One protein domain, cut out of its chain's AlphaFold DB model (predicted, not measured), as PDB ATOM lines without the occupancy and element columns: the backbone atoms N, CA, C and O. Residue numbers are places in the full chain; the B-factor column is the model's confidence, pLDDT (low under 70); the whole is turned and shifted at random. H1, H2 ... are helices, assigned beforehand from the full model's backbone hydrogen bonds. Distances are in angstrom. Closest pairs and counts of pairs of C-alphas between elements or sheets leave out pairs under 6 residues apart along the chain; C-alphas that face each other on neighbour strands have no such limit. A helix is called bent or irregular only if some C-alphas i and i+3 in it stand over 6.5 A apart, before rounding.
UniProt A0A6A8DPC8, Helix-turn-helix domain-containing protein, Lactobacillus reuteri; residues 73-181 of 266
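What this domain is: This is residues 73 to 181 of the 266 residues of the protein "Helix-turn-helix domain-containing protein" of Lactobacillus reuteri (UniProt A0A6A8DPC8). Two long helices, H4 and H6, are near each other, H2 packs on both of them, and H1 packs along H4. H3 folds back on H4, residues 117 to 123 stick out at that end, and H5 packs on H6. The printed part has 109 residues, 78 of them in six named helices in order H1 to H6, with no named strand; its class is all helix, and it is compact, with a radius of gyration of the C-alphas of 14.6 A and spans of 49 by 32 by 22 A.

Where its parts are: H1 is residues 73 to 84, from C-alpha 73 at (-40.232, 51.760, -39.403); H2 93 to 104, irregular, with C-alphas 94 and 97 8.5 A apart; H3 107 to 113; H4 124 to 142, 26.7 A; H5 144 to 151; H6 160 to 179, 28.1 A, to C-alpha 179 at (-20.129, 36.908, -32.161).

How they stand to each other: H1 touches residues 133 to 141 of H4, closest C-alphas Asp 77 and Val 137, 5.8 A. H2 touches H6, closest C-alphas Tyr 100 and Ser 175, 4.5 A, at a steep tilt of 43 degrees. H3 and H4 form a hairpin, closest C-alphas Arg 111 and Ile 128, 5.9 A. Every O i to N i+4 pair is within hydrogen-bond range but in H2, 6 of 8.

The domain as a whole: The printed part has no cut; pLDDT is under 70 at residues 113 to 124 and 153 to 158.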
ATOM      1  N   ASN A  73     -40.282  53.188 -39.664       87.00
ATOM      2  CA  ASN A  73     -40.232  51.760 -39.403       87.00
ATOM      3  C   ASN A  73     -40.933  50.950 -40.504       87.00
ATOM      4  O   ASN A  73     -40.330  50.084 -41.122       87.00
ATOM      5  N   ASN A  74     -42.159  51.335 -40.860       85.62
ATOM      6  CA  ASN A  74     -42.916  50.730 -41.951       85.62
ATOM      7  C   ASN A  74     -42.194  50.885 -43.296       85.62
ATOM      8  O   ASN A  74     -42.286  50.011 -44.154       85.62
ATOM      9  N   TYR A  75     -41.513  52.012 -43.521       89.75
ATOM     10  CA  TYR A  75     -40.718  52.190 -44.732       89.75
ATOM     11  C   TYR A  75     -39.523  51.225 -44.762       89.75
ATOM     12  O   TYR A  75     -39.304  50.593 -45.792       89.75
ATOM     13  N   LEU A  76     -38.798  51.066 -43.647       91.19
ATOM     14  CA  LEU A  76     -37.680  50.124 -43.534       91.19
ATOM     15  C   LEU A  76     -38.138  48.674 -43.696       91.19
ATOM     16  O   LEU A  76     -37.526  47.954 -44.475       91.19
ATOM     17  N   ASP A  77     -39.227  48.274 -43.038       90.81
ATOM     18  CA  ASP A  77     -39.832  46.943 -43.174       90.81
ATOM     19  C   ASP A  77     -40.107  46.617 -44.647       90.81
ATOM     20  O   ASP A  77     -39.561  45.667 -45.207       90.81
ATOM     21  N   ASN A  78     -40.855  47.481 -45.336       90.50
ATOM     22  CA  ASN A  78     -41.138  47.274 -46.752       90.50
ATOM     23  C   ASN A  78     -39.873  47.288 -47.621       90.50
ATOM     24  O   ASN A  78     -39.782  46.532 -48.586       90.50
ATOM     25  N   LEU A  79     -38.917  48.172 -47.334       92.75
ATOM     26  CA  LEU A  79     -37.673  48.261 -48.090       92.75
ATOM     27  C   LEU A  79     -36.863  46.963 -47.968       92.75
ATOM     28  O   LEU A  79     -36.421  46.426 -48.981       92.75
ATOM     29  N   VAL A  80     -36.731  46.442 -46.751       94.38
ATOM     30  CA  VAL A  80     -36.026  45.192 -46.439       94.38
ATOM     31  C   VAL A  80     -36.736  44.006 -47.065       94.38
ATOM     32  O   VAL A  80     -36.082  43.180 -47.696       94.38
ATOM     33  N   ARG A  81     -38.071  43.947 -46.964       94.50
ATOM     34  CA  ARG A  81     -38.848  42.870 -47.582       94.50
ATOM     35  C   ARG A  81     -38.676  42.840 -49.096       94.50
ATOM     36  O   ARG A  81     -38.403  41.786 -49.659       94.50
ATOM     37  N   ASN A  82     -38.780  44.002 -49.742       93.75
ATOM     38  CA  ASN A  82     -38.584  44.110 -51.185       93.75
ATOM     39  C   ASN A  82     -37.159  43.715 -51.596       93.75
ATOM     40  O   ASN A  82     -37.007  42.966 -52.555       93.75
ATOM     41  N   ASP A  83     -36.132  44.183 -50.879       95.88
ATOM     42  CA  ASP A  83     -34.737  43.875 -51.212       95.88
ATOM     43  C   ASP A  83     -34.407  42.388 -51.015       95.88
ATOM     44  O   ASP A  83     -33.901  41.766 -51.945       95.88
ATOM     45  N   LEU A  84     -34.757  41.795 -49.867       94.75
ATOM     46  CA  LEU A  84     -34.470  40.383 -49.566       94.75
ATOM     47  C   LEU A  84     -35.251  39.404 -50.451       94.75
ATOM     48  O   LEU A  84     -34.789  38.293 -50.681       94.75
ATOM     49  N   SER A  85     -36.422  39.805 -50.954       92.75
ATOM     50  CA  SER A  85     -37.191  39.007 -51.922       92.75
ATOM     51  C   SER A  85     -36.677  39.118 -53.364       92.75
ATOM     52  O   SER A  85     -37.184  38.431 -54.250       92.75
ATOM     53  N   SER A  86     -35.709  40.004 -53.626       93.12
ATOM     54  CA  SER A  86     -35.191  40.250 -54.972       93.12
ATOM     55  C   SER A  86     -34.010  39.338 -55.313       93.12
ATOM     56  O   SER A  86     -33.189  39.015 -54.458       93.12
ATOM     57  N   GLU A  87     -33.867  38.992 -56.595       89.38
ATOM     58  CA  GLU A  87     -32.748  38.172 -57.096       89.38
ATOM     59  C   GLU A  87     -31.365  38.814 -56.872       89.38
ATOM     60  O   GLU A  87     -30.353  38.120 -56.865       89.38
ATOM     61  N   SER A  88     -31.307  40.138 -56.697       91.56
ATOM     62  CA  SER A  88     -30.068  40.912 -56.520       91.56
ATOM     63  C   SER A  88     -30.093  41.730 -55.223       91.56
ATOM     64  O   SER A  88     -29.787  42.923 -55.220       91.56
ATOM     65  N   SER A  89     -30.471  41.078 -54.118       94.75
ATOM     66  CA  SER A  89     -30.542  41.700 -52.791       94.75
ATOM     67  C   SER A  89     -29.212  42.338 -52.382       94.75
ATOM     68  O   SER A  89     -28.174  41.678 -52.285       94.75
ATOM     69  N   ILE A  90     -29.256  43.632 -52.063       95.25
ATOM     70  CA  ILE A  90     -28.099  44.355 -51.525       95.25
ATOM     71  C   ILE A  90     -27.786  43.868 -50.109       95.25
ATOM     72  O   ILE A  90     -26.611  43.731 -49.745       95.25
ATOM     73  N   LEU A  91     -28.827  43.632 -49.306       94.94
ATOM     74  CA  LEU A  91     -28.694  43.170 -47.928       94.94
ATOM     75  C   LEU A  91     -28.085  41.770 -47.852       94.94
ATOM     76  O   LEU A  91     -27.327  41.502 -46.921       94.94
ATOM     77  N   ASP A  92     -28.385  40.908 -48.823       88.69
ATOM     78  CA  ASP A  92     -27.929  39.521 -48.804       88.69
ATOM     79  C   ASP A  92     -26.610  39.268 -49.544       88.69
ATOM     80  O   ASP A  92     -25.993  38.214 -49.380       88.69
ATOM     81  N   GLU A  93     -26.103  40.240 -50.308       88.50
ATOM     82  CA  GLU A  93     -24.749  40.156 -50.863       88.50
ATOM     83  C   GLU A  93     -23.731  39.948 -49.716       88.50
ATOM     84  O   GLU A  93     -23.714  40.697 -48.740       88.50
ATOM     85  N   ASN A  94     -22.851  38.950 -49.850       89.44
ATOM     86  CA  ASN A  94     -21.903  38.487 -48.819       89.44
ATOM     87  C   ASN A  94     -22.537  37.865 -47.561       89.44
ATOM     88  O   ASN A  94     -21.832  37.659 -46.573       89.44
ATOM     89  N   LYS A  95     -23.835  37.532 -47.588       92.69
ATOM     90  CA  LYS A  95     -24.538  36.833 -46.501       92.69
ATOM     91  C   LYS A  95     -24.510  37.565 -45.153       92.69
ATOM     92  O   LYS A  95     -24.652  36.934 -44.110       92.69
ATOM     93  N   ASP A  96     -24.350  38.891 -45.136       94.56
ATOM     94  CA  ASP A  96     -24.271  39.672 -43.888       94.56
ATOM     95  C   ASP A  96     -25.534  39.500 -43.019       94.56
ATOM     96  O   ASP A  96     -25.434  39.351 -41.796       94.56
ATOM     97  N   VAL A  97     -26.715  39.467 -43.649       96.25
ATOM     98  CA  VAL A  97     -27.989  39.192 -42.966       96.25
ATOM     99  C   VAL A  97     -28.027  37.765 -42.429       96.25
ATOM    100  O   VAL A  97     -28.295  37.580 -41.247       96.25
ATOM    101  N   GLU A  98     -27.726  36.761 -43.258       94.00
ATOM    102  CA  GLU A  98     -27.700  35.353 -42.828       94.00
ATOM    103  C   GLU A  98     -26.735  35.145 -41.650       94.00
ATOM    104  O   GLU A  98     -27.123  34.562 -40.640       94.00
ATOM    105  N   ASN A  99     -25.526  35.707 -41.715       94.56
ATOM    106  CA  ASN A  99     -24.530  35.627 -40.645       94.56
ATOM    107  C   ASN A  99     -25.047  36.240 -39.339       94.56
ATOM    108  O   ASN A  99     -24.931  35.630 -38.276       94.56
ATOM    109  N   TYR A 100     -25.640  37.438 -39.407       96.25
ATOM    110  CA  TYR A 100     -26.261  38.049 -38.234       96.25
ATOM    111  C   TYR A 100     -27.363  37.153 -37.666       96.25
ATOM    112  O   TYR A 100     -27.394  36.923 -36.460       96.25
ATOM    113  N   LEU A 101     -28.257  36.642 -38.513       95.62
ATOM    114  CA  LEU A 101     -29.390  35.828 -38.085       95.62
ATOM    115  C   LEU A 101     -28.940  34.524 -37.428       95.62
ATOM    116  O   LEU A 101     -29.457  34.187 -36.363       95.62
ATOM    117  N   LEU A 102     -27.939  33.849 -37.994       92.94
ATOM    118  CA  LEU A 102     -27.341  32.654 -37.401       92.94
ATOM    119  C   LEU A 102     -26.795  32.932 -36.000       92.94
ATOM    120  O   LEU A 102     -26.966  32.096 -35.125       92.94
ATOM    121  N   ILE A 103     -26.181  34.093 -35.761       94.75
ATOM    122  CA  ILE A 103     -25.554  34.433 -34.471       94.75
ATOM    123  C   ILE A 103     -26.561  35.013 -33.466       94.75
ATOM    124  O   ILE A 103     -26.417  34.839 -32.256       94.75
ATOM    125  N   ALA A 104     -27.574  35.733 -33.942       93.50
ATOM    126  CA  ALA A 104     -28.430  36.574 -33.110       93.50
ATOM    127  C   ALA A 104     -29.839  36.014 -32.878       93.50
ATOM    128  O   ALA A 104     -30.557  36.556 -32.040       93.50
ATOM    129  N   THR A 105     -30.253  34.986 -33.622       91.81
ATOM    130  CA  THR A 105     -31.643  34.498 -33.669       91.81
ATOM    131  C   THR A 105     -31.693  32.974 -33.808       91.81
ATOM    132  O   THR A 105     -30.653  32.349 -33.991       91.81
ATOM    133  N   ASP A 106     -32.880  32.368 -33.735       85.62
ATOM    134  CA  ASP A 106     -33.080  30.917 -33.925       85.62
ATOM    135  C   ASP A 106     -33.067  30.482 -35.404       85.62
ATOM    136  O   ASP A 106     -33.565  29.414 -35.754       85.62
ATOM    137  N   PHE A 107     -32.505  31.302 -36.298       90.62
ATOM    138  CA  PHE A 107     -32.488  31.023 -37.734       90.62
ATOM    139  C   PHE A 107     -31.790  29.704 -38.087       90.62
ATOM    140  O   PHE A 107     -32.260  29.002 -38.978       90.62
ATOM    141  N   GLY A 108     -30.714  29.340 -37.377       85.75
ATOM    142  CA  GLY A 108     -30.024  28.057 -37.565       85.75
ATOM    143  C   GLY A 108     -30.964  26.871 -37.349       85.75
ATOM    144  O   GLY A 108     -31.141  26.055 -38.251       85.75
ATOM    145  N   ASN A 109     -31.664  26.855 -36.216       80.94
ATOM    146  CA  ASN A 109     -32.648  25.832 -35.874       80.94
ATOM    147  C   ASN A 109     -33.802  25.768 -36.889       80.94
ATOM    148  O   ASN A 109     -34.241  24.680 -37.239       80.94
ATOM    149  N   ILE A 110     -34.281  26.910 -37.398       83.62
ATOM    150  CA  ILE A 110     -35.336  26.931 -38.428       83.62
ATOM    151  C   ILE A 110     -34.824  26.350 -39.751       83.62
ATOM    152  O   ILE A 110     -35.513  25.552 -40.383       83.62
ATOM    153  N   ARG A 111     -33.606  26.725 -40.157       82.38
ATOM    154  CA  ARG A 111     -32.966  26.246 -41.387       82.38
ATOM    155  C   ARG A 111     -32.693  24.742 -41.337       82.38
ATOM    156  O   ARG A 111     -32.930  24.054 -42.322       82.38
ATOM    157  N   ASN A 112     -32.207  24.248 -40.201       76.06
ATOM    158  CA  ASN A 112     -31.791  22.857 -40.021       76.06
ATOM    159  C   ASN A 112     -32.959  21.937 -39.609       76.06
ATOM    160  O   ASN A 112     -32.944  20.747 -39.903       76.06
ATOM    161  N   GLY A 113     -33.970  22.479 -38.923       66.81
ATOM    162  CA  GLY A 113     -35.098  21.740 -38.353       66.81
ATOM    163  C   GLY A 113     -36.382  21.766 -39.180       66.81
ATOM    164  O   GLY A 113     -37.381  21.212 -38.728       66.81
ATOM    165  N   ALA A 114     -36.398  22.401 -40.357       58.69
ATOM    166  CA  ALA A 114     -37.565  22.414 -41.239       58.69
ATOM    167  C   ALA A 114     -37.948  20.970 -41.642       58.69
ATOM    168  O   ALA A 114     -37.210  20.332 -42.400       58.69
ATOM    169  N   PRO A 115     -39.082  20.418 -41.157       49.75
ATOM    170  CA  PRO A 115     -39.473  19.060 -41.503       49.75
ATOM    171  C   PRO A 115     -39.860  18.999 -42.982       49.75
ATOM    172  O   PRO A 115     -40.617  19.843 -43.465       49.75
ATOM    173  N   TYR A 116     -39.402  17.968 -43.694       48.34
ATOM    174  CA  TYR A 116     -39.919  17.654 -45.025       48.34
ATOM    175  C   TYR A 116     -41.431  17.407 -44.928       48.34
ATOM    176  O   TYR A 116     -41.869  16.435 -44.310       48.34
ATOM    177  N   ASN A 117     -42.241  18.296 -45.511       51.66
ATOM    178  CA  ASN A 117     -43.694  18.148 -45.535       51.66
ATOM    179  C   ASN A 117     -44.202  17.942 -46.963       51.66
ATOM    180  O   ASN A 117     -44.587  18.876 -47.666       51.66
ATOM    181  N   GLU A 118     -44.275  16.673 -47.351       50.75
ATOM    182  CA  GLU A 118     -44.763  16.203 -48.650       50.75
ATOM    183  C   GLU A 118     -46.205  16.670 -48.971       50.75
ATOM    184  O   GLU A 118     -46.582  16.796 -50.136       50.75
ATOM    185  N   LYS A 119     -47.019  16.987 -47.947       53.66
ATOM    186  CA  LYS A 119     -48.425  17.405 -48.100       53.66
ATOM    187  C   LYS A 119     -48.613  18.899 -48.368       53.66
ATOM    188  O   LYS A 119     -49.642  19.265 -48.932       53.66
ATOM    189  N   LEU A 120     -47.673  19.759 -47.964       52.72
ATOM    190  CA  LEU A 120     -47.851  21.217 -48.049       52.72
ATOM    191  C   LEU A 120     -47.463  21.821 -49.404       52.72
ATOM    192  O   LEU A 120     -47.853  22.952 -49.669       52.72
ATOM    193  N   LYS A 121     -46.739  21.098 -50.272       51.34
ATOM    194  CA  LYS A 121     -46.256  21.589 -51.585       51.34
ATOM    195  C   LYS A 121     -45.511  22.944 -51.559       51.34
ATOM    196  O   LYS A 121     -45.232  23.478 -52.627       51.34
ATOM    197  N   GLN A 122     -45.167  23.491 -50.393       53.00
ATOM    198  CA  GLN A 122     -44.192  24.573 -50.261       53.00
ATOM    199  C   GLN A 122     -42.811  23.937 -50.186       53.00
ATOM    200  O   GLN A 122     -42.610  22.982 -49.432       53.00
ATOM    201  N   SER A 123     -41.870  24.421 -50.995       58.12
ATOM    202  CA  SER A 123     -40.485  23.979 -50.871       58.12
ATOM    203  C   SER A 123     -39.938  24.430 -49.514       58.12
ATOM    204  O   SER A 123     -40.294  25.501 -49.015       58.12
ATOM    205  N   ASN A 124     -39.046  23.631 -48.923       68.56
ATOM    206  CA  ASN A 124     -38.311  24.014 -47.711       68.56
ATOM    207  C   ASN A 124     -37.680  25.417 -47.856       68.56
ATOM    208  O   ASN A 124     -37.641  26.183 -46.896       68.56
ATOM    209  N   ASP A 125     -37.278  25.786 -49.075       78.38
ATOM    210  CA  ASP A 125     -36.668  27.076 -49.401       78.38
ATOM    211  C   ASP A 125     -37.605  28.274 -49.195       78.38
ATOM    212  O   ASP A 125     -37.151  29.332 -48.757       78.38
ATOM    213  N   GLU A 126     -38.908  28.134 -49.470       83.56
ATOM    214  CA  GLU A 126     -39.879  29.217 -49.262       83.56
ATOM    215  C   GLU A 126     -40.084  29.477 -47.764       83.56
ATOM    216  O   GLU A 126     -40.078  30.625 -47.319       83.56
ATOM    217  N   ILE A 127     -40.192  28.409 -46.966       83.44
ATOM    218  CA  ILE A 127     -40.326  28.497 -45.505       83.44
ATOM    219  C   ILE A 127     -39.085  29.163 -44.901       83.44
ATOM    220  O   ILE A 127     -39.209  30.097 -44.109       83.44
ATOM    221  N   ILE A 128     -37.892  28.720 -45.306       86.94
ATOM    222  CA  ILE A 128     -36.622  29.279 -44.830       86.94
ATOM    223  C   ILE A 128     -36.484  30.746 -45.254       86.94
ATOM    224  O   ILE A 128     -36.076  31.579 -44.444       86.94
ATOM    225  N   SER A 129     -36.864  31.089 -46.488       89.44
ATOM    226  CA  SER A 129     -36.814  32.470 -46.987       89.44
ATOM    227  C   SER A 129     -37.768  33.388 -46.225       89.44
ATOM    228  O   SER A 129     -37.370  34.477 -45.814       89.44
ATOM    229  N   ASN A 130     -38.997  32.939 -45.963       90.88
ATOM    230  CA  ASN A 130     -39.963  33.696 -45.168       90.88
ATOM    231  C   ASN A 130     -39.495  33.856 -43.715       90.88
ATOM    232  O   ASN A 130     -39.566  34.951 -43.162       90.88
ATOM    233  N   ALA A 131     -38.926  32.810 -43.112       91.69
ATOM    234  CA  ALA A 131     -38.346  32.906 -41.775       91.69
ATOM    235  C   ALA A 131     -37.170  33.893 -41.722       91.69
ATOM    236  O   ALA A 131     -37.081  34.706 -40.803       91.69
ATOM    237  N   LYS A 132     -36.284  33.865 -42.728       93.56
ATOM    238  CA  LYS A 132     -35.180  34.824 -42.871       93.56
ATOM    239  C   LYS A 132     -35.703  36.257 -42.933       93.56
ATOM    240  O   LYS A 132     -35.193  37.127 -42.230       93.56
ATOM    241  N   LEU A 133     -36.723  36.484 -43.759       94.94
ATOM    242  CA  LEU A 133     -37.387  37.771 -43.943       94.94
ATOM    243  C   LEU A 133     -37.950  38.301 -42.620       94.94
ATOM    244  O   LEU A 133     -37.628  39.416 -42.214       94.94
ATOM    245  N   ASP A 134     -38.751  37.492 -41.929       94.25
ATOM    246  CA  ASP A 134     -39.423  37.903 -40.698       94.25
ATOM    247  C   ASP A 134     -38.434  38.137 -39.553       94.25
ATOM    248  O   ASP A 134     -38.567  39.114 -38.813       94.25
ATOM    249  N   LEU A 135     -37.386  37.316 -39.441       95.88
ATOM    250  CA  LEU A 135     -36.326  37.535 -38.457       95.88
ATOM    251  C   LEU A 135     -35.481  38.774 -38.773       95.88
ATOM    252  O   LEU A 135     -35.095  39.495 -37.852       95.88
ATOM    253  N   ALA A 136     -35.201  39.054 -40.051       96.62
ATOM    254  CA  ALA A 136     -34.482  40.262 -40.452       96.62
ATOM    255  C   ALA A 136     -35.291  41.527 -40.131       96.62
ATOM    256  O   ALA A 136     -34.741  42.479 -39.576       96.62
ATOM    257  N   VAL A 137     -36.597  41.521 -40.413       95.69
ATOM    258  CA  VAL A 137     -37.509  42.616 -40.050       95.69
ATOM    259  C   VAL A 137     -37.586  42.772 -38.531       95.69
ATOM    260  O   VAL A 137     -37.353  43.866 -38.019       95.69
ATOM    261  N   GLY A 138     -37.799  41.680 -37.793       95.88
ATOM    262  CA  GLY A 138     -37.859  41.714 -36.331       95.88
ATOM    263  C   GLY A 138     -36.557  42.205 -35.686       95.88
ATOM    264  O   GLY A 138     -36.585  42.903 -34.667       95.88
ATOM    265  N   ALA A 139     -35.405  41.902 -36.292       95.25
ATOM    266  CA  ALA A 139     -34.115  42.436 -35.866       95.25
ATOM    267  C   ALA A 139     -34.022  43.951 -36.074       95.25
ATOM    268  O   ALA A 139     -33.483  44.642 -35.210       95.25
ATOM    269  N   ILE A 140     -34.553  44.475 -37.176       93.81
ATOM    270  CA  ILE A 140     -34.586  45.917 -37.434       93.81
ATOM    271  C   ILE A 140     -35.523  46.613 -36.449       93.81
ATOM    272  O   ILE A 140     -35.112  47.586 -35.822       93.81
ATOM    273  N   ASP A 141     -36.723  46.071 -36.232       92.81
ATOM    274  CA  ASP A 141     -37.697  46.607 -35.274       92.81
ATOM    275  C   ASP A 141     -37.114  46.681 -33.857       92.81
ATOM    276  O   ASP A 141     -37.157  47.721 -33.196       92.81
ATOM    277  N   SER A 142     -36.494  45.589 -33.406       94.38
ATOM    278  CA  SER A 142     -35.913  45.489 -32.060       94.38
ATOM    279  C   SER A 142     -34.722  46.427 -31.843       94.38
ATOM    280  O   SER A 142     -34.371  46.714 -30.701       94.38
ATOM    281  N   ASN A 143     -34.092  46.901 -32.922       93.94
ATOM    282  CA  ASN A 143     -32.934  47.796 -32.885       93.94
ATOM    283  C   ASN A 143     -33.222  49.136 -33.583       93.94
ATOM    284  O   ASN A 143     -32.296  49.843 -33.988       93.94
ATOM    285  N   PHE A 144     -34.503  49.506 -33.703       91.31
ATOM    286  CA  PHE A 144     -34.929  50.660 -34.487       91.31
ATOM    287  C   PHE A 144     -34.259  51.960 -34.036       91.31
ATOM    288  O   PHE A 144     -33.865  52.754 -34.883       91.31
ATOM    289  N   THR A 145     -34.071  52.176 -32.730       90.19
ATOM    290  CA  THR A 145     -33.411  53.384 -32.209       90.19
ATOM    291  C   THR A 145     -31.980  53.515 -32.740       90.19
ATOM    292  O   THR A 145     -31.680  54.512 -33.393       90.19
ATOM    293  N   GLU A 146     -31.137  52.487 -32.571       91.31
ATOM    294  CA  GLU A 146     -29.748  52.475 -33.067       91.31
ATOM    295  C   GLU A 146     -29.700  52.667 -34.591       91.31
ATOM    296  O   GLU A 146     -28.917  53.460 -35.114       91.31
ATOM    297  N   ILE A 147     -30.570  51.962 -35.318       91.50
ATOM    298  CA  ILE A 147     -30.645  52.056 -36.779       91.50
ATOM    299  C   ILE A 147     -31.087  53.459 -37.208       91.50
ATOM    300  O   ILE A 147     -30.528  54.030 -38.142       91.50
ATOM    301  N   SER A 148     -32.066  54.045 -36.522       86.50
ATOM    302  CA  SER A 148     -32.571  55.382 -36.831       86.50
ATOM    303  C   SER A 148     -31.514  56.465 -36.599       86.50
ATOM    304  O   SER A 148     -31.433  57.414 -37.381       86.50
ATOM    305  N   GLU A 149     -30.665  56.299 -35.581       87.25
ATOM    306  CA  GLU A 149     -29.517  57.168 -35.321       87.25
ATOM    307  C   GLU A 149     -28.448  57.016 -36.406       87.25
ATOM    308  O   GLU A 149     -27.964  58.020 -36.930       87.25
ATOM    309  N   LEU A 150     -28.145  55.776 -36.815       86.81
ATOM    310  CA  LEU A 150     -27.203  55.481 -37.898       86.81
ATOM    311  C   LEU A 150     -27.637  56.108 -39.232       86.81
ATOM    312  O   LEU A 150     -26.800  56.614 -39.979       86.81
ATOM    313  N   LEU A 151     -28.935  56.066 -39.541       84.62
ATOM    314  CA  LEU A 151     -29.494  56.661 -40.759       84.62
ATOM    315  C   LEU A 151     -29.519  58.201 -40.699       84.62
ATOM    316  O   LEU A 151     -29.518  58.862 -41.738       84.62
ATOM    317  N   GLY A 152     -29.508  58.798 -39.506       75.75
ATOM    318  CA  GLY A 152     -29.491  60.250 -39.325       75.75
ATOM    319  C   GLY A 152     -30.722  60.967 -39.903       75.75
ATOM    320  O   GLY A 152     -31.762  60.372 -40.177       75.75
ATOM    321  N   ASN A 153     -30.632  62.292 -40.074       63.16
ATOM    322  CA  ASN A 153     -31.752  63.129 -40.546       63.16
ATOM    323  C   ASN A 153     -31.848  63.262 -42.075       63.16
ATOM    324  O   ASN A 153     -32.930  63.532 -42.592       63.16
ATOM    325  N   THR A 154     -30.745  63.082 -42.800       51.81
ATOM    326  CA  THR A 154     -30.651  63.325 -44.250       51.81
ATOM    327  C   THR A 154     -31.068  62.131 -45.107       51.81
ATOM    328  O   THR A 154     -31.416  62.327 -46.266       51.81
ATOM    329  N   LEU A 155     -31.109  60.914 -44.550       58.56
ATOM    330  CA  LEU A 155     -31.466  59.686 -45.281       58.56
ATOM    331  C   LEU A 155     -32.862  59.151 -44.942       58.56
ATOM    332  O   LEU A 155     -33.183  58.026 -45.306       58.56
ATOM    333  N   LYS A 156     -33.719  59.918 -44.251       64.19
ATOM    334  CA  LYS A 156     -34.944  59.340 -43.672       64.19
ATOM    335  C   LYS A 156     -35.922  58.736 -44.686       64.19
ATOM    336  O   LYS A 156     -36.712  57.916 -44.253       64.19
ATOM    337  N   TYR A 157     -35.896  59.084 -45.978       69.12
ATOM    338  CA  TYR A 157     -36.815  58.509 -46.986       69.12
ATOM    339  C   TYR A 157     -36.329  58.617 -48.444       69.12
ATOM    340  O   TYR A 157     -37.104  58.351 -49.363       69.12
ATOM    341  N   GLU A 158     -35.093  59.058 -48.691       69.31
ATOM    342  CA  GLU A 158     -34.598  59.279 -50.053       69.31
ATOM    343  C   GLU A 158     -33.210  58.649 -50.212       69.31
ATOM    344  O   GLU A 158     -32.312  58.885 -49.407       69.31
ATOM    345  N   ASN A 159     -33.083  57.836 -51.268       82.69
ATOM    346  CA  ASN A 159     -32.004  56.888 -51.562       82.69
ATOM    347  C   ASN A 159     -32.098  55.531 -50.831       82.69
ATOM    348  O   ASN A 159     -31.283  55.207 -49.969       82.69
ATOM    349  N   ASP A 160     -33.050  54.699 -51.270       89.81
ATOM    350  CA  ASP A 160     -33.175  53.278 -50.914       89.81
ATOM    351  C   ASP A 160     -31.830  52.537 -50.881       89.81
ATOM    352  O   ASP A 160     -31.540  51.825 -49.926       89.81
ATOM    353  N   ILE A 161     -30.980  52.731 -51.897       91.50
ATOM    354  CA  ILE A 161     -29.684  52.048 -52.007       91.50
ATOM    355  C   ILE A 161     -28.762  52.453 -50.852       91.50
ATOM    356  O   ILE A 161     -28.082  51.606 -50.275       91.50
ATOM    357  N   ALA A 162     -28.720  53.737 -50.493       90.06
ATOM    358  CA  ALA A 162     -27.917  54.209 -49.366       90.06
ATOM    359  C   ALA A 162     -28.440  53.672 -48.024       90.06
ATOM    360  O   ALA A 162     -27.640  53.312 -47.155       90.06
ATOM    361  N   ILE A 163     -29.761  53.569 -47.872       91.56
ATOM    362  CA  ILE A 163     -30.393  52.993 -46.679       91.56
ATOM    363  C   ILE A 163     -30.058  51.502 -46.579       91.56
ATOM    364  O   ILE A 163     -29.547  51.069 -45.549       91.56
ATOM    365  N   LEU A 164     -30.233  50.736 -47.659       93.94
ATOM    366  CA  LEU A 164     -29.888  49.311 -47.722       93.94
ATOM    367  C   LEU A 164     -28.404  49.067 -47.419       93.94
ATOM    368  O   LEU A 164     -28.074  48.200 -46.615       93.94
ATOM    369  N   LYS A 165     -27.493  49.882 -47.966       92.62
ATOM    370  CA  LYS A 165     -26.055  49.810 -47.637       92.62
ATOM    371  C   LYS A 165     -25.770  50.097 -46.160       92.62
ATOM    372  O   LYS A 165     -24.884  49.476 -45.571       92.62
ATOM    373  N   SER A 166     -26.506  51.027 -45.558       92.19
ATOM    374  CA  SER A 166     -26.369  51.358 -44.135       92.19
ATOM    375  C   SER A 166     -26.889  50.228 -43.245       92.19
ATOM    376  O   SER A 166     -26.203  49.836 -42.303       92.19
ATOM    377  N   LEU A 167     -28.039  49.643 -43.591       94.19
ATOM    378  CA  LEU A 167     -28.595  48.467 -42.922       94.19
ATOM    379  C   LEU A 167     -27.667  47.255 -43.042       94.19
ATOM    380  O   LEU A 167     -27.370  46.616 -42.040       94.19
ATOM    381  N   LYS A 168     -27.123  46.984 -44.231       95.06
ATOM    382  CA  LYS A 168     -26.112  45.940 -44.445       95.06
ATOM    383  C   LYS A 168     -24.903  46.130 -43.530       95.06
ATOM    384  O   LYS A 168     -24.481  45.212 -42.828       95.06
ATOM    385  N   LYS A 169     -24.362  47.354 -43.484       93.81
ATOM    386  CA  LYS A 169     -23.262  47.703 -42.576       93.81
ATOM    387  C   LYS A 169     -23.653  47.457 -41.117       93.81
ATOM    388  O   LYS A 169     -22.823  46.943 -40.369       93.81
ATOM    389  N   TRP A 170     -24.876  47.809 -40.723       95.38
ATOM    390  CA  TRP A 170     -25.390  47.546 -39.382       95.38
ATOM    391  C   TRP A 170     -25.451  46.044 -39.084       95.38
ATOM    392  O   TRP A 170     -24.872  45.632 -38.085       95.38
ATOM    393  N   PHE A 171     -26.031  45.217 -39.963       96.88
ATOM    394  CA  PHE A 171     -26.070  43.758 -39.796       96.88
ATOM    395  C   PHE A 171     -24.670  43.178 -39.587       96.88
ATOM    396  O   PHE A 171     -24.439  42.463 -38.611       96.88
ATOM    397  N   ARG A 172     -23.705  43.565 -40.427       95.69
ATOM    398  CA  ARG A 172     -22.309  43.122 -40.316       95.69
ATOM    399  C   ARG A 172     -21.661  43.526 -38.987       95.69
ATOM    400  O   ARG A 172     -21.062  42.697 -38.306       95.69
ATOM    401  N   LEU A 173     -21.768  44.798 -38.599       95.12
ATOM    402  CA  LEU A 173     -21.175  45.291 -37.349       95.12
ATOM    403  C   LEU A 173     -21.840  44.659 -36.122       95.12
ATOM    404  O   LEU A 173     -21.151  44.247 -35.191       95.12
ATOM    405  N   SER A 174     -23.167  44.550 -36.132       95.69
ATOM    406  CA  SER A 174     -23.936  43.911 -35.070       95.69
ATOM    407  C   SER A 174     -23.622  42.425 -34.955       95.69
ATOM    408  O   SER A 174     -23.500  41.927 -33.837       95.69
ATOM    409  N   SER A 175     -23.431  41.737 -36.082       96.06
ATOM    410  CA  SER A 175     -22.991  40.343 -36.124       96.06
ATOM    411  C   SER A 175     -21.642  40.185 -35.423       96.06
ATOM    412  O   SER A 175     -21.544  39.442 -34.449       96.06
ATOM    413  N   ASN A 176     -20.645  40.995 -35.796       95.44
ATOM    414  CA  ASN A 176     -19.316  40.969 -35.174       95.44
ATOM    415  C   ASN A 176     -19.360  41.243 -33.664       95.44
ATOM    416  O   ASN A 176     -18.697  40.558 -32.889       95.44
ATOM    417  N   ARG A 177     -20.159  42.227 -33.226       95.56
ATOM    418  CA  ARG A 177     -20.324  42.524 -31.793       95.56
ATOM    419  C   ARG A 177     -20.969  41.369 -31.041       95.56
ATOM    420  O   ARG A 177     -20.569  41.086 -29.919       95.56
ATOM    421  N   LYS A 178     -21.972  40.715 -31.632       95.75
ATOM    422  CA  LYS A 178     -22.650  39.578 -31.002       95.75
ATOM    423  C   LYS A 178     -21.757  38.345 -30.964       95.75
ATOM    424  O   LYS A 178     -21.741  37.682 -29.933       95.75
ATOM    425  N   ALA A 179     -20.984  38.088 -32.018       95.50
ATOM    426  CA  ALA A 179     -20.129  36.908 -32.161       95.50
ATOM    427  C   ALA A 179     -19.123  36.732 -31.013       95.50
ATOM    428  O   ALA A 179     -18.816  35.606 -30.648       95.50
ATOM    429  N   VAL A 180     -18.646  37.833 -30.422       95.81
ATOM    430  CA  VAL A 180     -17.663  37.810 -29.322       95.81
ATOM    431  C   VAL A 180     -18.291  37.744 -27.924       95.81
ATOM    432  O   VAL A 180     -17.583  37.765 -26.920       95.81
ATOM    433  N   THR A 181     -19.621  37.700 -27.828       95.88
ATOM    434  CA  THR A 181     -20.324  37.528 -26.548       95.88
ATOM    435  C   THR A 181     -20.484  36.051 -26.211       95.88
ATOM    436  O   THR A 181     -20.491  35.211 -27.107       95.88
TER     437      THR A 181